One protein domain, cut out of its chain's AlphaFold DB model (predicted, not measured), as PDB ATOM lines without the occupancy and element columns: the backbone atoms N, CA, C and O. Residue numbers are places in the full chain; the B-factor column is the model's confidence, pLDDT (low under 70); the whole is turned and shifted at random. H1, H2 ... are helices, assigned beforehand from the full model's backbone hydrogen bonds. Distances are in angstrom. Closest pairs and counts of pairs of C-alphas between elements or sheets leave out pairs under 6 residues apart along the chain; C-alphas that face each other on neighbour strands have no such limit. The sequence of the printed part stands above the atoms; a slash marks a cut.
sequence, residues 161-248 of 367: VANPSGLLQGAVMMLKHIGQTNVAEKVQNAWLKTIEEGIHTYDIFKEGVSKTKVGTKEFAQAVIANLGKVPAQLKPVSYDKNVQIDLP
ATOM      1  N   VAL A 161    -205.191 -19.644  -3.097       97.25
ATOM      2  CA  VAL A 161    -204.590 -20.764  -2.341       97.25
ATOM      3  C   VAL A 161    -203.236 -21.214  -2.885       97.25
ATOM      4  O   VAL A 161    -202.570 -22.024  -2.253       97.25
ATOM      5  N   ALA A 162    -202.819 -20.732  -4.056       96.69
ATOM      6  CA  ALA A 162    -201.557 -21.140  -4.665       96.69
ATOM      7  C   ALA A 162    -200.357 -20.717  -3.804       96.69
ATOM      8  O   ALA A 162    -200.346 -19.621  -3.238       96.69
ATOM      9  N   ASN A 163    -199.339 -21.570  -3.748       97.06
ATOM     10  CA  ASN A 163    -198.050 -21.239  -3.160       97.06
ATOM     11  C   ASN A 163    -197.213 -20.462  -4.184       97.06
ATOM     12  O   ASN A 163    -196.881 -21.035  -5.219       97.06
ATOM     13  N   PRO A 164    -196.878 -19.179  -3.951       97.06
ATOM     14  CA  PRO A 164    -196.102 -18.397  -4.910       97.06
ATOM     15  C   PRO A 164    -194.589 -18.646  -4.796       97.06
ATOM     16  O   PRO A 164    -193.815 -17.992  -5.495       97.06
ATOM     17  N   SER A 165    -194.153 -19.543  -3.901       97.50
ATOM     18  CA  SER A 165    -192.739 -19.743  -3.582       97.50
ATOM     19  C   SER A 165    -191.921 -20.155  -4.800       97.50
ATOM     20  O   SER A 165    -190.894 -19.534  -5.034       97.50
ATOM     21  N   GLY A 166    -192.378 -21.107  -5.617       96.62
ATOM     22  CA  GLY A 166    -191.628 -21.560  -6.794       96.62
ATOM     23  C   GLY A 166    -191.308 -20.429  -7.777       96.62
ATOM     24  O   GLY A 166    -190.153 -20.237  -8.155       96.62
ATOM     25  N   LEU A 167    -192.299 -19.594  -8.107       97.62
ATOM     26  CA  LEU A 167    -192.084 -18.437  -8.983       97.62
ATOM     27  C   LEU A 167    -191.183 -17.378  -8.326       97.62
ATOM     28  O   LEU A 167    -190.347 -16.773  -8.996       97.62
ATOM     29  N   LEU A 168    -191.316 -17.171  -7.011       98.12
ATOM     30  CA  LEU A 168    -190.431 -16.284  -6.257       98.12
ATOM     31  C   LEU A 168    -188.979 -16.790  -6.271       98.12
ATOM     32  O   LEU A 168    -188.068 -15.988  -6.456       98.12
ATOM     33  N   GLN A 169    -188.757 -18.100  -6.132       97.44
ATOM     34  CA  GLN A 169    -187.433 -18.718  -6.241       97.44
ATOM     35  C   GLN A 169    -186.847 -18.535  -7.649       97.44
ATOM     36  O   GLN A 169    -185.681 -18.161  -7.777       97.44
ATOM     37  N   GLY A 170    -187.659 -18.689  -8.703       97.56
ATOM     38  CA  GLY A 170    -187.265 -18.342 -10.073       97.56
ATOM     39  C   GLY A 170    -186.843 -16.871 -10.200       97.56
ATOM     40  O   GLY A 170    -185.778 -16.562 -10.734       97.56
ATOM     41  N   ALA A 171    -187.603 -15.940  -9.614       98.06
ATOM     42  CA  ALA A 171    -187.239 -14.521  -9.599       98.06
ATOM     43  C   ALA A 171    -185.939 -14.238  -8.817       98.06
ATOM     44  O   ALA A 171    -185.141 -13.397  -9.231       98.06
ATOM     45  N   VAL A 172    -185.676 -14.951  -7.715       97.06
ATOM     46  CA  VAL A 172    -184.399 -14.875  -6.982       97.06
ATOM     47  C   VAL A 172    -183.239 -15.358  -7.857       97.06
ATOM     48  O   VAL A 172    -182.200 -14.697  -7.912       97.06
ATOM     49  N   MET A 173    -183.413 -16.463  -8.591       95.44
ATOM     50  CA  MET A 173    -182.426 -16.945  -9.566       95.44
ATOM     51  C   MET A 173    -182.173 -15.915 -10.676       95.44
ATOM     52  O   MET A 173    -181.015 -15.651 -11.001       95.44
ATOM     53  N   MET A 174    -183.225 -15.269 -11.189       96.38
ATOM     54  CA  MET A 174    -183.117 -14.190 -12.174       96.38
ATOM     55  C   MET A 174    -182.295 -13.015 -11.636       96.38
ATOM     56  O   MET A 174    -181.373 -12.553 -12.303       96.38
ATOM     57  N   LEU A 175    -182.591 -12.546 -10.418       95.50
ATOM     58  CA  LEU A 175    -181.864 -11.442  -9.784       95.50
ATOM     59  C   LEU A 175    -180.375 -11.765  -9.623       95.50
ATOM     60  O   LEU A 175    -179.537 -10.901  -9.878       95.50
ATOM     61  N   LYS A 176    -180.033 -13.007  -9.252       91.88
ATOM     62  CA  LYS A 176    -178.636 -13.466  -9.232       91.88
ATOM     63  C   LYS A 176    -178.009 -13.407 -10.624       91.88
ATOM     64  O   LYS A 176    -176.904 -12.892 -10.757       91.88
ATOM     65  N   HIS A 177    -178.715 -13.897 -11.641       91.25
ATOM     66  CA  HIS A 177    -178.224 -13.942 -13.018       91.25
ATOM     67  C   HIS A 177    -177.908 -12.551 -13.588       91.25
ATOM     68  O   HIS A 177    -176.898 -12.384 -14.259       91.25
ATOM     69  N   ILE A 178    -178.715 -11.533 -13.270       92.12
ATOM     70  CA  ILE A 178    -178.486 -10.145 -13.717       92.12
ATOM     71  C   ILE A 178    -177.567  -9.332 -12.782       92.12
ATOM     72  O   ILE A 178    -177.503  -8.108 -12.887       92.12
ATOM     73  N   GLY A 179    -176.886  -9.981 -11.829       90.62
ATOM     74  CA  GLY A 179    -175.930  -9.337 -10.918       90.62
ATOM     75  C   GLY A 179    -176.553  -8.558  -9.751       90.62
ATOM     76  O   GLY A 179    -175.843  -7.877  -9.012       90.62
ATOM     77  N   GLN A 180    -177.865  -8.661  -9.519       94.69
ATOM     78  CA  GLN A 180    -178.559  -8.027  -8.389       94.69
ATOM     79  C   GLN A 180    -178.552  -8.912  -7.130       94.69
ATOM     80  O   GLN A 180    -179.578  -9.123  -6.478       94.69
ATOM     81  N   THR A 181    -177.378  -9.421  -6.755       93.31
ATOM     82  CA  THR A 181    -177.228 -10.415  -5.678       93.31
ATOM     83  C   THR A 181    -177.672  -9.904  -4.309       93.31
ATOM     84  O   THR A 181    -178.331 -10.640  -3.583       93.31
ATOM     85  N   ASN A 182    -177.434  -8.627  -3.984       94.94
ATOM     86  CA  ASN A 182    -177.914  -8.019  -2.734       94.94
ATOM     87  C   ASN A 182    -179.455  -8.023  -2.638       94.94
ATOM     88  O   ASN A 182    -180.022  -8.200  -1.560       94.94
ATOM     89  N   VAL A 183    -180.148  -7.801  -3.764       96.38
ATOM     90  CA  VAL A 183    -181.620  -7.816  -3.810       96.38
ATOM     91  C   VAL A 183    -182.119  -9.252  -3.695       96.38
ATOM     92  O   VAL A 183    -183.018  -9.518  -2.899       96.38
ATOM     93  N   ALA A 184    -181.492 -10.178  -4.427       96.38
ATOM     94  CA  ALA A 184    -181.783 -11.607  -4.349       96.38
ATOM     95  C   ALA A 184    -181.645 -12.133  -2.910       96.38
ATOM     96  O   ALA A 184    -182.542 -12.803  -2.409       96.38
ATOM     97  N   GLU A 185    -180.557 -11.776  -2.225       96.56
ATOM     98  CA  GLU A 185    -180.285 -12.151  -0.835       96.56
ATOM     99  C   GLU A 185    -181.356 -11.611   0.117       96.56
ATOM    100  O   GLU A 185    -181.889 -12.352   0.945       96.56
ATOM    101  N   LYS A 186    -181.726 -10.333  -0.033       97.88
ATOM    102  CA  LYS A 186    -182.766  -9.700   0.785       97.88
ATOM    103  C   LYS A 186    -184.122 -10.388   0.618       97.88
ATOM    104  O   LYS A 186    -184.817 -10.600   1.610       97.88
ATOM    105  N   VAL A 187    -184.503 -10.721  -0.616       98.12
ATOM    106  CA  VAL A 187    -185.771 -11.403  -0.921       98.12
ATOM    107  C   VAL A 187    -185.752 -12.842  -0.404       98.12
ATOM    108  O   VAL A 187    -186.697 -13.259   0.265       98.12
ATOM    109  N   GLN A 188    -184.668 -13.580  -0.642       98.06
ATOM    110  CA  GLN A 188    -184.558 -14.974  -0.223       98.06
ATOM    111  C   GLN A 188    -184.553 -15.124   1.300       98.06
ATOM    112  O   GLN A 188    -185.259 -15.977   1.831       98.06
ATOM    113  N   ASN A 189    -183.805 -14.283   2.018       98.50
ATOM    114  CA  ASN A 189    -183.786 -14.320   3.481       98.50
ATOM    115  C   ASN A 189    -185.141 -13.918   4.086       98.50
ATOM    116  O   ASN A 189    -185.550 -14.505   5.087       98.50
ATOM    117  N   ALA A 190    -185.883 -13.001   3.460       98.69
ATOM    118  CA  ALA A 190    -187.247 -12.669   3.880       98.69
ATOM    119  C   ALA A 190    -188.224 -13.839   3.678       98.69
ATOM    120  O   ALA A 190    -189.065 -14.113   4.539       98.69
ATOM    121  N   TRP A 191    -188.094 -14.561   2.561       98.56
ATOM    122  CA  TRP A 191    -188.859 -15.779   2.310       98.56
ATOM    123  C   TRP A 191    -188.518 -16.871   3.331       98.56
ATOM    124  O   TRP A 191    -189.419 -17.361   4.009       98.56
ATOM    125  N   LEU A 192    -187.228 -17.167   3.541       98.25
ATOM    126  CA  LEU A 192    -186.771 -18.115   4.565       98.25
ATOM    127  C   LEU A 192    -187.281 -17.734   5.956       98.25
ATOM    128  O   LEU A 192    -187.760 -18.593   6.691       98.25
ATOM    129  N   LYS A 193    -187.240 -16.443   6.308       98.56
ATOM    130  CA  LYS A 193    -187.766 -15.964   7.588       98.56
ATOM    131  C   LYS A 193    -189.263 -16.239   7.736       98.56
ATOM    132  O   LYS A 193    -189.703 -16.642   8.806       98.56
ATOM    133  N   THR A 194    -190.028 -16.055   6.665       98.50
ATOM    134  CA  THR A 194    -191.480 -16.294   6.645       98.50
ATOM    135  C   THR A 194    -191.813 -17.779   6.825       98.50
ATOM    136  O   THR A 194    -192.708 -18.114   7.602       98.50
ATOM    137  N   ILE A 195    -191.049 -18.666   6.175       97.69
ATOM    138  CA  ILE A 195    -191.150 -20.120   6.372       97.69
ATOM    139  C   ILE A 195    -190.790 -20.499   7.818       97.69
ATOM    140  O   ILE A 195    -191.540 -21.203   8.486       97.69
ATOM    141  N   GLU A 196    -189.687 -19.977   8.360       97.44
ATOM    142  CA  GLU A 196    -189.272 -20.227   9.749       97.44
ATOM    143  C   GLU A 196    -190.305 -19.755  10.788       97.44
ATOM    144  O   GLU A 196    -190.489 -20.382  11.833       97.44
ATOM    145  N   GLU A 197    -191.007 -18.654  10.519       97.62
ATOM    146  CA  GLU A 197    -192.082 -18.162  11.382       97.62
ATOM    147  C   GLU A 197    -193.326 -19.065  11.361       97.62
ATOM    148  O   GLU A 197    -194.194 -18.915  12.222       97.62
ATOM    149  N   GLY A 198    -193.389 -20.040  10.447       97.75
ATOM    150  CA  GLY A 198    -194.482 -20.998  10.311       97.75
ATOM    151  C   GLY A 198    -195.705 -20.422   9.598       97.75
ATOM    152  O   GLY A 198    -196.818 -20.901   9.833       97.75
ATOM    153  N   ILE A 199    -195.516 -19.383   8.777       98.50
ATOM    154  CA  ILE A 199    -196.558 -18.771   7.947       98.50
ATOM    155  C   ILE A 199    -196.569 -19.510   6.611       98.50
ATOM    156  O   ILE A 199    -195.725 -19.273   5.754       98.50
ATOM    157  N   HIS A 200    -197.510 -20.432   6.438       98.44
ATOM    158  CA  HIS A 200    -197.460 -21.429   5.374       98.44
ATOM    159  C   HIS A 200    -198.719 -21.428   4.511       98.44
ATOM    160  O   HIS A 200    -199.843 -21.344   5.014       98.44
ATOM    161  N   THR A 201    -198.542 -21.587   3.203       97.94
ATOM    162  CA  THR A 201    -199.640 -21.960   2.309       97.94
ATOM    163  C   THR A 201    -200.041 -23.410   2.533       97.94
ATOM    164  O   THR A 201    -199.347 -24.194   3.181       97.94
ATOM    165  N   TYR A 202    -201.219 -23.775   2.041       96.19
ATOM    166  CA  TYR A 202    -201.853 -25.031   2.426       96.19
ATOM    167  C   TYR A 202    -201.070 -26.299   2.058       96.19
ATOM    168  O   TYR A 202    -201.270 -27.321   2.701       96.19
ATOM    169  N   ASP A 203    -200.255 -26.238   1.008       95.69
ATOM    170  CA  ASP A 203    -199.488 -27.347   0.444       95.69
ATOM    171  C   ASP A 203    -198.295 -27.738   1.319       95.69
ATOM    172  O   ASP A 203    -197.851 -28.877   1.257       95.69
ATOM    173  N   ILE A 204    -197.822 -26.817   2.163       96.69
ATOM    174  CA  ILE A 204    -196.735 -27.046   3.126       96.69
ATOM    175  C   ILE A 204    -197.197 -26.866   4.580       96.69
ATOM    176  O   ILE A 204    -196.413 -27.024   5.515       96.69
ATOM    177  N   PHE A 205    -198.472 -26.527   4.795       97.44
ATOM    178  CA  PHE A 205    -199.038 -26.413   6.132       97.44
ATOM    179  C   PHE A 205    -199.155 -27.797   6.776       97.44
ATOM    180  O   PHE A 205    -199.826 -28.691   6.262       97.44
ATOM    181  N   LYS A 206    -198.564 -27.939   7.959       95.56
ATOM    182  CA  LYS A 206    -198.613 -29.147   8.779       95.56
ATOM    183  C   LYS A 206    -198.940 -28.785  10.220       95.56
ATOM    184  O   LYS A 206    -198.241 -27.972  10.828       95.56
ATOM    185  N   GLU A 207    -199.986 -29.400  10.760       94.38
ATOM    186  CA  GLU A 207    -200.382 -29.227  12.158       94.38
ATOM    187  C   GLU A 207    -199.239 -29.630  13.104       94.38
ATOM    188  O   GLU A 207    -198.483 -30.564  12.830       94.38
ATOM    189  N   GLY A 208    -199.054 -28.864  14.180       93.38
ATOM    190  CA  GLY A 208    -197.949 -29.037  15.128       93.38
ATOM    191  C   GLY A 208    -196.585 -28.506  14.658       93.38
ATOM    192  O   GLY A 208    -195.691 -28.366  15.484       93.38
ATOM    193  N   VAL A 209    -196.421 -28.169  13.372       92.62
ATOM    194  CA  VAL A 209    -195.190 -27.556  12.825       92.62
ATOM    195  C   VAL A 209    -195.436 -26.113  12.384       92.62
ATOM    196  O   VAL A 209    -194.654 -25.215  12.677       92.62
ATOM    197  N   SER A 210    -196.532 -25.885  11.666       97.00
ATOM    198  CA  SER A 210    -196.905 -24.578  11.120       97.00
ATOM    199  C   SER A 210    -197.682 -23.766  12.151       97.00
ATOM    200  O   SER A 210    -198.464 -24.327  12.916       97.00
ATOM    201  N   LYS A 211    -197.518 -22.439  12.144       97.38
ATOM    202  CA  LYS A 211    -198.238 -21.535  13.055       97.38
ATOM    203  C   LYS A 211    -199.495 -20.950  12.431       97.38
ATOM    204  O   LYS A 211    -200.500 -20.776  13.113       97.38
ATOM    205  N   THR A 212    -199.450 -20.615  11.145       97.50
ATOM    206  CA  THR A 212    -200.565 -19.947  10.470       97.50
ATOM    207  C   THR A 212    -200.696 -20.453   9.046       97.50
ATOM    208  O   THR A 212    -199.728 -20.469   8.290       97.50
ATOM    209  N   LYS A 213    -201.915 -20.859   8.681       98.38
ATOM    210  CA  LYS A 213    -202.273 -21.203   7.306       98.38
ATOM    211  C   LYS A 213    -202.746 -19.946   6.586       98.38
ATOM    212  O   LYS A 213    -203.684 -19.304   7.055       98.38
ATOM    213  N   VAL A 214    -202.130 -19.612   5.458       98.50
ATOM    214  CA  VAL A 214    -202.421 -18.389   4.695       98.50
ATOM    215  C   VAL A 214    -202.704 -18.674   3.219       98.50
ATOM    216  O   VAL A 214    -202.352 -19.735   2.697       98.50
ATOM    217  N   GLY A 215    -203.365 -17.726   2.555       98.38
ATOM    218  CA  GLY A 215    -203.526 -17.704   1.105       98.38
ATOM    219  C   GLY A 215    -202.331 -17.074   0.386       98.38
ATOM    220  O   GLY A 215    -201.359 -16.641   1.011       98.38
ATOM    221  N   THR A 216    -202.397 -17.011  -0.945       98.38
ATOM    222  CA  THR A 216    -201.319 -16.489  -1.806       98.38
ATOM    223  C   THR A 216    -200.962 -15.040  -1.467       98.38
ATOM    224  O   THR A 216    -199.785 -14.706  -1.313       98.38
ATOM    225  N   LYS A 217    -201.972 -14.170  -1.348       98.38
ATOM    226  CA  LYS A 217    -201.799 -12.734  -1.074       98.38
ATOM    227  C   LYS A 217    -201.202 -12.496   0.308       98.38
ATOM    228  O   LYS A 217    -200.283 -11.695   0.453       98.38
ATOM    229  N   GLU A 218    -201.713 -13.201   1.307       98.75
ATOM    230  CA  GLU A 218    -201.305 -13.063   2.702       98.75
ATOM    231  C   GLU A 218    -199.880 -13.598   2.909       98.75
ATOM    232  O   GLU A 218    -199.083 -12.969   3.604       98.75
ATOM    233  N   PHE A 219    -199.515 -14.696   2.234       98.69
ATOM    234  CA  PHE A 219    -198.134 -15.181   2.208       98.69
ATOM    235  C   PHE A 219    -197.183 -14.138   1.603       98.69
ATOM    236  O   PHE A 219    -196.152 -13.823   2.193       98.69
ATOM    237  N   ALA A 220    -197.547 -13.535   0.465       98.44
ATOM    238  CA  ALA A 220    -196.739 -12.487  -0.157       98.44
ATOM    239  C   ALA A 220    -196.572 -11.254   0.753       98.44
ATOM    240  O   ALA A 220    -195.471 -10.718   0.871       98.44
ATOM    241  N   GLN A 221    -197.636 -10.827   1.441       98.69
ATOM    242  CA  GLN A 221    -197.570  -9.734   2.418       98.69
ATOM    243  C   GLN A 221    -196.625 -10.053   3.581       98.69
ATOM    244  O   GLN A 221    -195.852  -9.185   3.985       98.69
ATOM    245  N   ALA A 222    -196.641 -11.290   4.084       98.75
ATOM    246  CA  ALA A 222    -195.729 -11.727   5.137       98.75
ATOM    247  C   ALA A 222    -194.260 -11.685   4.679       98.75
ATOM    248  O   ALA A 222    -193.414 -11.140   5.389       98.75
ATOM    249  N   VAL A 223    -193.966 -12.152   3.458       98.62
ATOM    250  CA  VAL A 223    -192.618 -12.047   2.870       98.62
ATOM    251  C   VAL A 223    -192.179 -10.583   2.756       98.62
ATOM    252  O   VAL A 223    -191.063 -10.246   3.150       98.62
ATOM    253  N   ILE A 224    -193.057  -9.689   2.287       98.69
ATOM    254  CA  ILE A 224    -192.763  -8.248   2.188       98.69
ATOM    255  C   ILE A 224    -192.463  -7.649   3.571       98.69
ATOM    256  O   ILE A 224    -191.483  -6.918   3.721       98.69
ATOM    257  N   ALA A 225    -193.254  -7.983   4.593       98.69
ATOM    258  CA  ALA A 225    -193.054  -7.514   5.967       98.69
ATOM    259  C   ALA A 225    -191.753  -8.037   6.611       98.69
ATOM    260  O   ALA A 225    -191.261  -7.466   7.591       98.69
ATOM    261  N   ASN A 226    -191.184  -9.111   6.059       98.69
ATOM    262  CA  ASN A 226    -189.932  -9.717   6.499       98.69
ATOM    263  C   ASN A 226    -188.704  -9.257   5.693       98.69
ATOM    264  O   ASN A 226    -187.588  -9.688   5.986       98.69
ATOM    265  N   LEU A 227    -188.857  -8.341   4.731       98.31
ATOM    266  CA  LEU A 227    -187.730  -7.764   3.995       98.31
ATOM    267  C   LEU A 227    -186.708  -7.101   4.933       98.31
ATOM    268  O   LEU A 227    -187.026  -6.178   5.678       98.31
ATOM    269  N   GLY A 228    -185.448  -7.537   4.836       95.69
ATOM    270  CA  GLY A 228    -184.348  -7.066   5.689       95.69
ATOM    271  C   GLY A 228    -184.183  -7.844   6.998       95.69
ATOM    272  O   GLY A 228    -183.227  -7.593   7.727       95.69
ATOM    273  N   LYS A 229    -185.069  -8.803   7.286       98.06
ATOM    274  CA  LYS A 229    -184.876  -9.781   8.358       98.06
ATOM    275  C   LYS A 229    -184.151 -11.014   7.819       98.06
ATOM    276  O   LYS A 229    -184.215 -11.316   6.628       98.06
ATOM    277  N   VAL A 230    -183.496 -11.739   8.719       97.50
ATOM    278  CA  VAL A 230    -182.820 -13.010   8.431       97.50
ATOM    279  C   VAL A 230    -183.406 -14.129   9.298       97.50
ATOM    280  O   VAL A 230    -183.813 -13.854  10.437       97.50
ATOM    281  N   PRO A 231    -183.499 -15.368   8.783       97.56
ATOM    282  CA  PRO A 231    -183.872 -16.526   9.594       97.56
ATOM    283  C   PRO A 231    -182.847 -16.770  10.715       97.56
ATOM    284  O   PRO A 231    -181.670 -16.443  10.575       97.56
ATOM    285  N   ALA A 232    -183.309 -17.318  11.839       96.50
ATOM    286  CA  ALA A 232    -182.491 -17.652  13.010       96.50
ATOM    287  C   ALA A 232    -182.168 -19.156  13.123       96.50
ATOM    288  O   ALA A 232    -181.151 -19.523  13.702       96.50
ATOM    289  N   GLN A 233    -183.040 -20.018  12.603       95.00
ATOM    290  CA  GLN A 233    -182.948 -21.477  12.597       95.00
ATOM    291  C   GLN A 233    -182.608 -22.009  11.203       95.00
ATOM    292  O   GLN A 233    -181.736 -22.867  11.071       95.00
ATOM    293  N   LEU A 234    -183.276 -21.508  10.156       95.00
ATOM    294  CA  LEU A 234    -182.907 -21.848   8.781       95.00
ATOM    295  C   LEU A 234    -181.594 -21.154   8.414       95.00
ATOM    296  O   LEU A 234    -181.347 -20.018   8.814       95.00
ATOM    297  N   LYS A 235    -180.754 -21.829   7.624       94.62
ATOM    298  CA  LYS A 235    -179.479 -21.266   7.171       94.62
ATOM    299  C   LYS A 235    -179.749 -20.031   6.294       94.62
ATOM    300  O   LYS A 235    -180.358 -20.192   5.235       94.62
ATOM    301  N   PRO A 236    -179.304 -18.824   6.690       95.88
ATOM    302  CA  PRO A 236    -179.441 -17.648   5.846       95.88
ATOM    303  C   PRO A 236    -178.578 -17.796   4.593       95.88
ATOM    304  O   PRO A 236    -177.524 -18.441   4.612       95.88
ATOM    305  N   VAL A 237    -179.019 -17.179   3.502       93.69
ATOM    306  CA  VAL A 237    -178.230 -17.123   2.271       93.69
ATOM    307  C   VAL A 237    -177.330 -15.894   2.266       93.69
ATOM    308  O   VAL A 237    -177.704 -14.840   2.777       93.69
ATOM    309  N   SER A 238    -176.160 -16.057   1.658       91.12
ATOM    310  CA  SER A 238    -175.224 -14.990   1.313       91.12
ATOM    311  C   SER A 238    -174.732 -15.269  -0.098       91.12
ATOM    312  O   SER A 238    -174.245 -16.374  -0.355       91.12
ATOM    313  N   TYR A 239    -174.889 -14.320  -1.019       87.38
ATOM    314  CA  TYR A 239    -174.534 -14.538  -2.426       87.38
ATOM    315  C   TYR A 239    -173.273 -13.776  -2.831       87.38
ATOM    316  O   TYR A 239    -173.177 -12.560  -2.669       87.38
ATOM    317  N   ASP A 240    -172.332 -14.490  -3.447       81.12
ATOM    318  CA  ASP A 240    -171.145 -13.887  -4.045       81.12
ATOM    319  C   ASP A 240    -171.514 -12.987  -5.229       81.12
ATOM    320  O   ASP A 240    -172.358 -13.322  -6.059       81.12
ATOM    321  N   LYS A 241    -170.862 -11.823  -5.319       70.25
ATOM    322  CA  LYS A 241    -171.235 -10.758  -6.268       70.25
ATOM    323  C   LYS A 241    -170.864 -11.039  -7.729       70.25
ATOM    324  O   LYS A 241    -171.424 -10.388  -8.600       70.25
ATOM    325  N   ASN A 242    -169.964 -11.990  -7.998       66.12
ATOM    326  CA  ASN A 242    -169.331 -12.170  -9.315       66.12
ATOM    327  C   ASN A 242    -169.342 -13.630  -9.813       66.12
ATOM    328  O   ASN A 242    -168.384 -14.083 -10.435       66.12
ATOM    329  N   VAL A 243    -170.400 -14.391  -9.527       71.06
ATOM    330  CA  VAL A 243    -170.509 -15.779 -10.002       71.06
ATOM    331  C   VAL A 243    -171.024 -15.784 -11.438       71.06
ATOM    332  O   VAL A 243    -172.225 -15.682 -11.672       71.06
ATOM    333  N   GLN A 244    -170.109 -15.907 -12.397       76.06
ATOM    334  CA  GLN A 244    -170.432 -16.099 -13.808       76.06
ATOM    335  C   GLN A 244    -169.964 -17.486 -14.249       76.06
ATOM    336  O   GLN A 244    -168.833 -17.884 -13.984       76.06
ATOM    337  N   ILE A 245    -170.854 -18.222 -14.912       85.31
ATOM    338  CA  ILE A 245    -170.516 -19.475 -15.586       85.31
ATOM    339  C   ILE A 245    -170.097 -19.099 -17.004       85.31
ATOM    340  O   ILE A 245    -170.911 -18.568 -17.759       85.31
ATOM    341  N   ASP A 246    -168.841 -19.359 -17.345       81.50
ATOM    342  CA  ASP A 246    -168.345 -19.241 -18.713       81.50
ATOM    343  C   ASP A 246    -168.211 -20.645 -19.305       81.50
ATOM    344  O   ASP A 246    -167.488 -21.488 -18.772       81.50
ATOM    345  N   LEU A 247    -168.958 -20.913 -20.375       85.69
ATOM    346  CA  LEU A 247    -168.906 -22.195 -21.064       85.69
ATOM    347  C   LEU A 247    -167.998 -22.069 -22.287       85.69
ATOM    348  O   LEU A 247    -168.263 -21.230 -23.155       85.69
ATOM    349  N   PRO A 248    -166.979 -22.935 -22.437       84.44
ATOM    350  CA  PRO A 248    -166.205 -22.960 -23.662       84.44
ATOM    351  C   PRO A 248    -167.117 -23.305 -24.842       84.44
ATOM    352  O   PRO A 248    -168.048 -24.111 -24.740       84.44
TER     353      PRO A 248
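Overview. This is residues 161 to 248 of the 367 residues of the protein "Isocitrate dehydrogenase (NADP(+))" of Flavobacterium aciduliphilum (UniProt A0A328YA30). Two helices, H1 and H2, fold back on each other as a helical hairpin, and a shorter helix, H3, packs at a steep angle on residues 187 to 194 of H2. A long loop, residues 197 to 215, lies at one end of the elongated outline, and the tail, residues 226 to 248, runs back past H2 and out toward the other end. The printed part has 88 residues with three named helices, in the order H1, H2, H3, and no named strand; its class is all helix, with 39 residues, under half, in named elements. It is only just compact, close to loose, with a radius of gyration of the C-alphas of 14.2 A, and spans 49 by 25 by 21 A.

Along the chain. H1, residues 165 to 177, begins at C-alpha 165, (-192.739, -19.743, -3.582), and is 18.3 A long. H2, residues 181 to 196, is the longest helix, at 21.9 A. H3, residues 216 to 225, is 14.5 A long and ends at C-alpha 225, (-193.054, -7.514, 5.967).

Arrangement. H1 and H2 touch, their closest C-alphas being those of Val 172 and Ala 184, 4.9 A apart. They form a hairpin at a shallow tilt of 22 degrees, opposite ways; H2 touches H1 with residues 181 to 188 alone. H2 touches H3 with residues 187 to 194 alone, closest at the C-alphas of Trp 191 and Val 223, 5.3 A apart. Their tilt is steep, 64 degrees, opposite ways. H1 and H3 are apart. In H1, H2 and H3 every O i to N i+4 pair is within hydrogen-bond range.

Size, cuts and confidence. The C-alphas farthest apart, those of Gly 208 and Pro 248, are 50.5 A apart. The printed part has no cut. The link from H1 to H2 is tight; that from H2 to H3 is long, with 19 residues, and in it residues 199 to 200 pair with residues 212 to 213, parallel. The mean pLDDT of the printed part is 94.7; residue 242 is under 70.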